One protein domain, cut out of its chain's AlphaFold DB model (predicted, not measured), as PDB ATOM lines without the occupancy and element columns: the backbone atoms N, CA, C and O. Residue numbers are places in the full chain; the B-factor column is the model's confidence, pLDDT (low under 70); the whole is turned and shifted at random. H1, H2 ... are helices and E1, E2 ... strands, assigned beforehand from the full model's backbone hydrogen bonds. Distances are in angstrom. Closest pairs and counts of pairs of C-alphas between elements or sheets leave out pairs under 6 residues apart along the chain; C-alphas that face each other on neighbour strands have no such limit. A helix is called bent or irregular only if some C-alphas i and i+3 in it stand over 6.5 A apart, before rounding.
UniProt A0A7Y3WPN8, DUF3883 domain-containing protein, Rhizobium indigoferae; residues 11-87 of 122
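Overview. This is residues 11 to 87 of the 122 residues of the protein "DUF3883 domain-containing protein" of Rhizobium indigoferae (UniProt A0A7Y3WPN8). A strongly twisted wall of four strands, E1 to E4, has one helix, H1, packed slantwise over one face, on E2 and E3. The long link of residues 36 to 47 runs from the end of E2 back to H1, and the turn of residues 68 to 75 makes one end of the longest axis, with H1 toward the other; the short H2 sits by H1 and grazes the sheet, while residues 11 to 22 wind near the E1 edge. The printed part has 77 residues, with two named helices and four named strands in the order E1, E2, H1, E3, E4, H2. The sheet runs E1, E2, E3, E4 and is mixed; the class is mixed, helices and strands, in two layers, helices on one face of a sheet, here H1. The whole is compact, with a radius of gyration of the C-alphas of 12.6 A, and its C-alphas span 37 by 27 by 21 A.

Arrangement. The inner strands E2, residues 29 to 35, and E3, residues 61 to 67, are parallel neighbours at 21 degrees; N 62 and O 30 are 2.8 A apart and N 34 and O 64 are 2.9 A apart, both within hydrogen-bond range. The edge strand E4, residues 76 to 81, is antiparallel to E3 at 163 degrees and forms a hairpin with it, with N 65 and O 78 within hydrogen-bond range at 2.8 A. The other edge strand, E1, residues 23 to 25, forms a hairpin with E2, antiparallel at 140 degrees, with N 25 and O 29 within hydrogen-bond range at 2.8 A. E1 is apart from E3 and from E4. Residues 11 to 12 pair antiparallel with residues 23 to 24 of E1. H1, residues 48 to 60, is on the sheet at a height over the sheet of 9.0 A and lies over E2 and E3. On the local plane its line and that of E3 stand at 30.4 degrees, only just slantwise to the strands. The closest C-alphas of H1 and E2 are those of His 60 and Arg 29, 4.5 A apart. E2, H1 and E3 form a strand-helix-strand unit, two parallel neighbour strands with a helix between them, and its crossover is right-handed. H2, residues 83 to 86, only grazes the sheet; H1 touches it with residues 54 to 58 alone, the closest C-alphas being those of Gln 55 and Leu 84, 6.8 A apart. In H1, 7 of 9 O i to N i+4 pairs are within hydrogen-bond range; H2 is too short for such a pair.

Along the chain. E2 measures 19.4 A from first to last C-alpha, E3 19.3 A and E4 16.4 A, while E1 measures 7.1 A. E1 begins at C-alpha 23, (351.050, 344.981, 323.925). H1 measures 17.4 A and begins at C-alpha 48, (361.831, 332.622, 323.654); it is irregular, with C-alphas 56 and 59 9.6 A apart. H2 measures 5.0 A and ends at C-alpha 86, (355.577, 335.174, 306.425).

Size, cuts and confidence. The two C-alphas farthest apart are those of Glu 56 and Gly 72, at 38.4 A. The printed part runs from residue 11 to residue 87 and has no cut. The link from E2 to H1 is long, with 12 residues; that from E3 to E4 is short, with 8 residues. The links from E1 to E2, from H1 to E3 and from E4 to H2 are tight. The mean pLDDT of the printed part is 93.1, and no printed residue is under 70.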
ATOM      1  N   ASP A  11     346.218 347.322 325.199       91.50
ATOM      2  CA  ASP A  11     346.826 347.064 326.501       91.50
ATOM      3  C   ASP A  11     348.356 347.093 326.355       91.50
ATOM      4  O   ASP A  11     348.888 346.475 325.433       91.50
ATOM      5  N   ASP A  12     349.044 347.818 327.242       92.44
ATOM      6  CA  ASP A  12     350.509 347.962 327.267       92.44
ATOM      7  C   ASP A  12     351.141 346.959 328.242       92.44
ATOM      8  O   ASP A  12     350.752 346.857 329.411       92.44
ATOM      9  N   PHE A  13     352.134 346.222 327.750       92.69
ATOM     10  CA  PHE A  13     352.852 345.170 328.454       92.69
ATOM     11  C   PHE A  13     354.377 345.330 328.408       92.69
ATOM     12  O   PHE A  13     355.061 344.442 328.914       92.69
ATOM     13  N   GLN A  14     354.935 346.449 327.923       87.12
ATOM     14  CA  GLN A  14     356.397 346.659 327.829       87.12
ATOM     15  C   GLN A  14     357.149 346.436 329.157       87.12
ATOM     16  O   GLN A  14     358.309 346.027 329.174       87.12
ATOM     17  N   GLN A  15     356.496 346.691 330.297       87.88
ATOM     18  CA  GLN A  15     357.056 346.471 331.641       87.88
ATOM     19  C   GLN A  15     356.621 345.134 332.284       87.88
ATOM     20  O   GLN A  15     357.020 344.822 333.408       87.88
ATOM     21  N   THR A  16     355.818 344.322 331.591       86.12
ATOM     22  CA  THR A  16     355.212 343.088 332.112       86.12
ATOM     23  C   THR A  16     355.913 341.850 331.558       86.12
ATOM     24  O   THR A  16     355.721 341.429 330.417       86.12
ATOM     25  N   ARG A  17     356.723 341.201 332.400       83.12
ATOM     26  CA  ARG A  17     357.462 339.990 332.016       83.12
ATOM     27  C   ARG A  17     356.529 338.806 331.742       83.12
ATOM     28  O   ARG A  17     355.516 338.629 332.409       83.12
ATOM     29  N   GLY A  18     356.932 337.947 330.805       84.75
ATOM     30  CA  GLY A  18     356.254 336.678 330.513       84.75
ATOM     31  C   GLY A  18     355.047 336.772 329.573       84.75
ATOM     32  O   GLY A  18     354.509 335.734 329.194       84.75
ATOM     33  N   VAL A  19     354.646 337.973 329.141       90.19
ATOM     34  CA  VAL A  19     353.577 338.135 328.141       90.19
ATOM     35  C   VAL A  19     354.028 337.650 326.760       90.19
ATOM     36  O   VAL A  19     353.244 336.994 326.073       90.19
ATOM     37  N   GLY A  20     355.286 337.906 326.382       92.75
ATOM     38  CA  GLY A  20     355.812 337.596 325.045       92.75
ATOM     39  C   GLY A  20     355.265 338.523 323.955       92.75
ATOM     40  O   GLY A  20     355.086 338.081 322.829       92.75
ATOM     41  N   ALA A  21     354.902 339.750 324.333       95.31
ATOM     42  CA  ALA A  21     354.481 340.842 323.466       95.31
ATOM     43  C   ALA A  21     354.558 342.152 324.271       95.31
ATOM     44  O   ALA A  21     354.196 342.144 325.452       95.31
ATOM     45  N   ASP A  22     354.942 343.256 323.637       95.31
ATOM     46  CA  ASP A  22     354.881 344.613 324.205       95.31
ATOM     47  C   ASP A  22     353.454 345.144 324.420       95.31
ATOM     48  O   ASP A  22     353.252 346.065 325.207       95.31
ATOM     49  N   GLY A  23     352.447 344.588 323.742       94.94
ATOM     50  CA  GLY A  23     351.050 344.981 323.925       94.94
ATOM     51  C   GLY A  23     350.040 344.037 323.274       94.94
ATOM     52  O   GLY A  23     350.407 343.090 322.574       94.94
ATOM     53  N   ALA A  24     348.744 344.290 323.475       94.00
ATOM     54  CA  ALA A  24     347.684 343.591 322.743       94.00
ATOM     55  C   ALA A  24     346.438 344.447 322.481       94.00
ATOM     56  O   ALA A  24     345.955 345.159 323.355       94.00
ATOM     57  N   LEU A  25     345.864 344.309 321.285       90.69
ATOM     58  CA  LEU A  25     344.565 344.870 320.918       90.69
ATOM     59  C   LEU A  25     343.462 343.903 321.363       90.69
ATOM     60  O   LEU A  25     343.319 342.817 320.792       90.69
ATOM     61  N   GLU A  26     342.707 344.282 322.397       87.19
ATOM     62  CA  GLU A  26     341.605 343.495 322.987       87.19
ATOM     63  C   GLU A  26     341.962 342.032 323.347       87.19
ATOM     64  O   GLU A  26     341.089 341.165 323.331       87.19
ATOM     65  N   TRP A  27     343.243 341.717 323.595       88.19
ATOM     66  CA  TRP A  27     343.773 340.338 323.705       88.19
ATOM     67  C   TRP A  27     343.529 339.435 322.475       88.19
ATOM     68  O   TRP A  27     343.823 338.241 322.508       88.19
ATOM     69  N   LYS A  28     343.034 339.997 321.363       89.75
ATOM     70  CA  LYS A  28     342.761 339.304 320.091       89.75
ATOM     71  C   LYS A  28     343.904 339.416 319.092       89.75
ATOM     72  O   LYS A  28     343.919 338.667 318.117       89.75
ATOM     73  N   ARG A  29     344.800 340.393 319.264       93.06
ATOM     74  CA  ARG A  29     346.032 340.550 318.479       93.06
ATOM     75  C   ARG A  29     347.146 341.048 319.383       93.06
ATOM     76  O   ARG A  29     346.984 342.090 320.008       93.06
ATOM     77  N   PHE A  30     348.257 340.333 319.428       96.06
ATOM     78  CA  PHE A  30     349.454 340.708 320.169       96.06
ATOM     79  C   PHE A  30     350.377 341.544 319.283       96.06
ATOM     80  O   PHE A  30     350.444 341.327 318.071       96.06
ATOM     81  N   VAL A  31     351.058 342.512 319.887       96.06
ATOM     82  CA  VAL A  31     351.947 343.467 319.224       96.06
ATOM     83  C   VAL A  31     353.302 343.412 319.909       96.06
ATOM     84  O   VAL A  31     353.386 343.585 321.120       96.06
ATOM     85  N   GLU A  32     354.350 343.192 319.126       96.88
ATOM     86  CA  GLU A  32     355.743 343.189 319.564       96.88
ATOM     87  C   GLU A  32     356.513 344.239 318.768       96.88
ATOM     88  O   GLU A  32     356.456 344.227 317.537       96.88
ATOM     89  N   MET A  33     357.219 345.149 319.437       95.56
ATOM     90  CA  MET A  33     357.827 346.324 318.823       95.56
ATOM     91  C   MET A  33     359.349 346.335 318.993       95.56
ATOM     92  O   MET A  33     359.886 346.401 320.093       95.56
ATOM     93  N   LYS A  34     360.084 346.377 317.878       94.19
ATOM     94  CA  LYS A  34     361.538 346.591 317.889       94.19
ATOM     95  C   LYS A  34     361.864 347.983 317.344       94.19
ATOM     96  O   LYS A  34     361.633 348.269 316.169       94.19
ATOM     97  N   ALA A  35     362.405 348.842 318.206       94.81
ATOM     98  CA  ALA A  35     362.871 350.182 317.859       94.81
ATOM     99  C   ALA A  35     364.346 350.159 317.414       94.81
ATOM    100  O   ALA A  35     365.186 349.528 318.056       94.81
ATOM    101  N   VAL A  36     364.664 350.853 316.321       92.56
ATOM    102  CA  VAL A  36     365.990 350.882 315.691       92.56
ATOM    103  C   VAL A  36     366.345 352.319 315.315       92.56
ATOM    104  O   VAL A  36     365.568 353.016 314.665       92.56
ATOM    105  N   GLY A  37     367.541 352.769 315.707       91.75
ATOM    106  CA  GLY A  37     368.007 354.130 315.429       91.75
ATOM    107  C   GLY A  37     368.132 354.436 313.934       91.75
ATOM    108  O   GLY A  37     367.673 355.472 313.469       91.75
ATOM    109  N   ARG A  38     368.690 353.508 313.155       93.94
ATOM    110  CA  ARG A  38     368.991 353.693 311.725       93.94
ATOM    111  C   ARG A  38     367.991 352.963 310.831       93.94
ATOM    112  O   ARG A  38     366.890 352.639 311.268       93.94
ATOM    113  N   GLU A  39     368.376 352.728 309.579       92.00
ATOM    114  CA  GLU A  39     367.638 351.942 308.584       92.00
ATOM    115  C   GLU A  39     367.140 350.585 309.115       92.00
ATOM    116  O   GLU A  39     367.683 350.019 310.068       92.00
ATOM    117  N   MET A  40     366.097 350.053 308.469       89.06
ATOM    118  CA  MET A  40     365.488 348.778 308.845       89.06
ATOM    119  C   MET A  40     366.526 347.639 308.795       89.06
ATOM    120  O   MET A  40     367.148 347.427 307.750       89.06
ATOM    121  N   PRO A  41     366.724 346.878 309.887       90.00
ATOM    122  CA  PRO A  41     367.719 345.816 309.917       90.00
ATOM    123  C   PRO A  41     367.273 344.630 309.054       90.00
ATOM    124  O   PRO A  41     366.088 344.314 308.961       90.00
ATOM    125  N   SER A  42     368.237 343.913 308.474       90.94
ATOM    126  CA  SER A  42     367.978 342.712 307.663       90.94
ATOM    127  C   SER A  42     367.499 341.495 308.468       90.94
ATOM    128  O   SER A  42     367.047 340.513 307.886       90.94
ATOM    129  N   GLN A  43     367.615 341.542 309.797       92.38
ATOM    130  CA  GLN A  43     367.157 340.517 310.731       92.38
ATOM    131  C   GLN A  43     366.858 341.153 312.096       92.38
ATOM    132  O   GLN A  43     367.520 342.112 312.496       92.38
ATOM    133  N   VAL A  44     365.921 340.571 312.841       92.44
ATOM    134  CA  VAL A  44     365.705 340.852 314.268       92.44
ATOM    135  C   VAL A  44     365.644 339.542 315.046       92.44
ATOM    136  O   VAL A  44     365.348 338.491 314.478       92.44
ATOM    137  N   SER A  45     365.919 339.607 316.345       93.00
ATOM    138  CA  SER A  45     365.763 338.472 317.255       93.00
ATOM    139  C   SER A  45     364.470 338.613 318.048       93.00
ATOM    140  O   SER A  45     364.162 339.701 318.536       93.00
ATOM    141  N   LEU A  46     363.758 337.500 318.212       92.44
ATOM    142  CA  LEU A  46     362.704 337.349 319.210       92.44
ATOM    143  C   LEU A  46     363.286 336.669 320.454       92.44
ATOM    144  O   LEU A  46     364.156 335.802 320.328       92.44
ATOM    145  N   THR A  47     362.808 337.021 321.648       91.25
ATOM    146  CA  THR A  47     363.045 336.187 322.840       91.25
ATOM    147  C   THR A  47     362.258 334.875 322.750       91.25
ATOM    148  O   THR A  47     361.352 334.732 321.930       91.25
ATOM    149  N   GLU A  48     362.568 333.896 323.606       90.00
ATOM    150  CA  GLU A  48     361.831 332.622 323.654       90.00
ATOM    151  C   GLU A  48     360.322 332.832 323.879       90.00
ATOM    152  O   GLU A  48     359.499 332.182 323.236       90.00
ATOM    153  N   MET A  49     359.952 333.784 324.744       92.44
ATOM    154  CA  MET A  49     358.552 334.089 325.053       92.44
ATOM    155  C   MET A  49     357.833 334.771 323.883       92.44
ATOM    156  O   MET A  49     356.694 334.416 323.594       92.44
ATOM    157  N   GLU A  50     358.496 335.700 323.191       94.69
ATOM    158  CA  GLU A  50     357.992 336.329 321.958       94.69
ATOM    159  C   GLU A  50     357.821 335.301 320.836       94.69
ATOM    160  O   GLU A  50     356.764 335.216 320.216       94.69
ATOM    161  N   PHE A  51     358.834 334.458 320.607       94.56
ATOM    162  CA  PHE A  51     358.779 333.393 319.608       94.56
ATOM    163  C   PHE A  51     357.629 332.422 319.897       94.56
ATOM    164  O   PHE A  51     356.833 332.111 319.010       94.56
ATOM    165  N   ARG A  52     357.493 331.981 321.153       94.25
ATOM    166  CA  ARG A  52     356.403 331.103 321.581       94.25
ATOM    167  C   ARG A  52     355.038 331.770 321.410       94.25
ATOM    168  O   ARG A  52     354.129 331.137 320.880       94.25
ATOM    169  N   ARG A  53     354.885 333.042 321.798       95.81
ATOM    170  CA  ARG A  53     353.630 333.784 321.607       95.81
ATOM    171  C   ARG A  53     353.292 333.920 320.123       95.81
ATOM    172  O   ARG A  53     352.153 333.661 319.747       95.81
ATOM    173  N   ALA A  54     354.264 334.244 319.274       95.50
ATOM    174  CA  ALA A  54     354.079 334.307 317.827       95.50
ATOM    175  C   ALA A  54     353.664 332.949 317.238       95.50
ATOM    176  O   ALA A  54     352.759 332.886 316.408       95.50
ATOM    177  N   GLN A  55     354.253 331.849 317.718       95.06
ATOM    178  CA  GLN A  55     353.911 330.489 317.296       95.06
ATOM    179  C   GLN A  55     352.494 330.068 317.733       95.06
ATOM    180  O   GLN A  55     351.778 329.419 316.968       95.06
ATOM    181  N   GLU A  56     352.079 330.451 318.945       96.00
ATOM    182  CA  GLU A  56     350.731 330.216 319.477       96.00
ATOM    183  C   GLU A  56     349.662 331.046 318.738       96.00
ATOM    184  O   GLU A  56     348.569 330.543 318.484       96.00
ATOM    185  N   GLN A  57     349.966 332.301 318.382       95.81
ATOM    186  CA  GLN A  57     348.984 333.283 317.895       95.81
ATOM    187  C   GLN A  57     348.942 333.447 316.362       95.81
ATOM    188  O   GLN A  57     347.901 333.829 315.824       95.81
ATOM    189  N   LYS A  58     350.016 333.121 315.630       93.25
ATOM    190  CA  LYS A  58     350.068 333.124 314.149       93.25
ATOM    191  C   LYS A  58     349.629 334.474 313.554       93.25
ATOM    192  O   LYS A  58     350.174 335.510 313.923       93.25
ATOM    193  N   GLY A  59     348.589 334.500 312.709       91.00
ATOM    194  CA  GLY A  59     347.951 335.715 312.169       91.00
ATOM    195  C   GLY A  59     347.407 336.717 313.200       91.00
ATOM    196  O   GLY A  59     347.018 337.822 312.827       91.00
ATOM    197  N   HIS A  60     347.404 336.362 314.486       95.56
ATOM    198  CA  HIS A  60     347.092 337.248 315.608       95.56
ATOM    199  C   HIS A  60     348.346 337.812 316.301       95.56
ATOM    200  O   HIS A  60     348.224 338.444 317.346       95.56
ATOM    201  N   TYR A  61     349.539 337.624 315.735       96.38
ATOM    202  CA  TYR A  61     350.781 338.249 316.186       96.38
ATOM    203  C   TYR A  61     351.296 339.250 315.149       96.38
ATOM    204  O   TYR A  61     351.446 338.920 313.969       96.38
ATOM    205  N   LEU A  62     351.574 340.472 315.600       96.38
ATOM    206  CA  LEU A  62     352.109 341.565 314.798       96.38
ATOM    207  C   LEU A  62     353.518 341.909 315.287       96.38
ATOM    208  O   LEU A  62     353.687 342.359 316.417       96.38
ATOM    209  N   LEU A  63     354.517 341.739 314.422       96.50
ATOM    210  CA  LEU A  63     355.863 342.265 314.640       96.50
ATOM    211  C   LEU A  63     355.959 343.649 313.993       96.50
ATOM    212  O   LEU A  63     355.810 343.788 312.779       96.50
ATOM    213  N   VAL A  64     356.213 344.669 314.805       96.50
ATOM    214  CA  VAL A  64     356.332 346.070 314.403       96.50
ATOM    215  C   VAL A  64     357.795 346.484 314.491       96.50
ATOM    216  O   VAL A  64     358.405 346.435 315.556       96.50
ATOM    217  N   ILE A  65     358.370 346.913 313.373       95.81
ATOM    218  CA  ILE A  65     359.718 347.480 313.325       95.81
ATOM    219  C   ILE A  65     359.590 348.987 313.145       95.81
ATOM    220  O   ILE A  65     359.022 349.442 312.151       95.81
ATOM    221  N   VAL A  66     360.126 349.751 314.094       95.38
ATOM    222  CA  VAL A  66     360.222 351.213 314.007       95.38
ATOM    223  C   VAL A  66     361.684 351.562 313.751       95.38
ATOM    224  O   VAL A  66     362.513 351.432 314.646       95.38
ATOM    225  N   SER A  67     362.004 351.960 312.524       93.00
ATOM    226  CA  SER A  67     363.359 352.316 312.081       93.00
ATOM    227  C   SER A  67     363.480 353.810 311.788       93.00
ATOM    228  O   SER A  67     362.472 354.463 311.527       93.00
ATOM    229  N   GLY A  68     364.702 354.344 311.773       94.56
ATOM    230  CA  GLY A  68     364.980 355.747 311.457       94.56
ATOM    231  C   GLY A  68     364.573 356.707 312.574       94.56
ATOM    232  O   GLY A  68     363.856 357.676 312.332       94.56
ATOM    233  N   LEU A  69     364.989 356.397 313.803       94.62
ATOM    234  CA  LEU A  69     364.790 357.218 315.002       94.62
ATOM    235  C   LEU A  69     365.987 358.146 315.316       94.62
ATOM    236  O   LEU A  69     365.855 359.045 316.142       94.62
ATOM    237  N   GLU A  70     367.146 357.938 314.683       95.31
ATOM    238  CA  GLU A  70     368.321 358.823 314.737       95.31
ATOM    239  C   GLU A  70     368.184 360.001 313.753       95.31
ATOM    240  O   GLU A  70     367.586 359.882 312.681       95.31
ATOM    241  N   GLU A  71     368.793 361.142 314.093       95.31
ATOM    242  CA  GLU A  71     368.862 362.311 313.209       95.31
ATOM    243  C   GLU A  71     369.537 361.960 311.869       95.31
ATOM    244  O   GLU A  71     370.531 361.237 311.820       95.31
ATOM    245  N   GLY A  72     368.983 362.474 310.768       95.38
ATOM    246  CA  GLY A  72     369.451 362.184 309.409       95.38
ATOM    247  C   GLY A  72     368.852 360.925 308.771       95.38
ATOM    248  O   GLY A  72     369.064 360.712 307.578       95.38
ATOM    249  N   PHE A  73     368.065 360.130 309.504       93.81
ATOM    250  CA  PHE A  73     367.305 358.999 308.962       93.81
ATOM    251  C   PHE A  73     365.811 359.325 308.844       93.81
ATOM    252  O   PHE A  73     365.268 360.146 309.581       93.81
ATOM    253  N   GLN A  74     365.122 358.669 307.905       92.06
ATOM    254  CA  GLN A  74     363.674 358.790 307.755       92.06
ATOM    255  C   GLN A  74     362.968 357.765 308.646       92.06
ATOM    256  O   GLN A  74     363.150 356.561 308.463       92.06
ATOM    257  N   THR A  75     362.123 358.233 309.567       95.12
ATOM    258  CA  THR A  75     361.317 357.343 310.407       95.12
ATOM    259  C   THR A  75     360.332 356.534 309.565       95.12
ATOM    260  O   THR A  75     359.554 357.089 308.787       95.12
ATOM    261  N   GLN A  76     360.343 355.217 309.753       93.50
ATOM    262  CA  GLN A  76     359.463 354.264 309.086       93.50
ATOM    263  C   GLN A  76     358.931 353.251 310.101       93.50
ATOM    264  O   GLN A  76     359.676 352.741 310.936       93.50
ATOM    265  N   ILE A  77     357.639 352.936 309.989       94.19
ATOM    266  CA  ILE A  77     356.980 351.866 310.741       94.19
ATOM    267  C   ILE A  77     356.620 350.760 309.747       94.19
ATOM    268  O   ILE A  77     355.819 350.978 308.839       94.19
ATOM    269  N   THR A  78     357.199 349.576 309.926       93.56
ATOM    270  CA  THR A  78     356.915 348.382 309.119       93.56
ATOM    271  C   THR A  78     356.219 347.345 309.994       93.56
ATOM    272  O   THR A  78     356.710 347.024 311.074       93.56
ATOM    273  N   VAL A  79     355.084 346.805 309.541       94.19
ATOM    274  CA  VAL A  79     354.288 345.825 310.300       94.19
ATOM    275  C   VAL A  79     354.241 344.498 309.551       94.19
ATOM    276  O   VAL A  79     353.767 344.436 308.419       94.19
ATOM    277  N   PHE A  80     354.688 343.431 310.207       93.38
ATOM    278  CA  PHE A  80     354.628 342.060 309.713       93.38
ATOM    279  C   PHE A  80     353.568 341.280 310.493       93.38
ATOM    280  O   PHE A  80     353.704 341.060 311.698       93.38
ATOM    281  N   ALA A  81     352.509 340.855 309.804       93.62
ATOM    282  CA  ALA A  81     351.541 339.912 310.350       93.62
ATOM    283  C   ALA A  81     352.051 338.473 310.180       93.62
ATOM    284  O   ALA A  81     352.628 338.134 309.142       93.62
ATOM    285  N   ASP A  82     351.825 337.636 311.193       94.50
ATOM    286  CA  ASP A  82     352.268 336.234 311.226       94.50
ATOM    287  C   ASP A  82     353.759 336.044 310.862       94.50
ATOM    288  O   ASP A  82     354.087 335.322 309.914       94.50
ATOM    289  N   PRO A  83     354.695 336.719 311.560       93.56
ATOM    290  CA  PRO A  83     356.096 336.804 311.141       93.56
ATOM    291  C   PRO A  83     356.790 335.437 311.030       93.56
ATOM    292  O   PRO A  83     357.711 335.291 310.233       93.56
ATOM    293  N   LEU A  84     356.346 334.421 311.780       95.38
ATOM    294  CA  LEU A  84     356.932 333.075 311.727       95.38
ATOM    295  C   LEU A  84     356.485 332.247 310.512       95.38
ATOM    296  O   LEU A  84     357.144 331.252 310.201       95.38
ATOM    297  N   ASN A  85     355.399 332.638 309.837       94.00
ATOM    298  CA  ASN A  85     354.934 332.018 308.592       94.00
ATOM    299  C   ASN A  85     355.188 332.903 307.356       94.00
ATOM    300  O   ASN A  85     355.232 332.380 306.244       94.00
ATOM    301  N   SER A  86     355.361 334.221 307.526       92.44
ATOM    302  CA  SER A  86     355.577 335.174 306.425       92.44
ATOM    303  C   SER A  86     357.044 335.547 306.170       92.44
ATOM    304  O   SER A  86     357.354 336.013 305.072       92.44
ATOM    305  N   LEU A  87     357.955 335.325 307.126       93.06
ATOM    306  CA  LEU A  87     359.382 335.653 306.999       93.06
ATOM    307  C   LEU A  87     360.279 334.414 307.163       93.06
ATOM    308  O   LEU A  87     359.972 333.528 307.962       93.06
TER     309      LEU A  87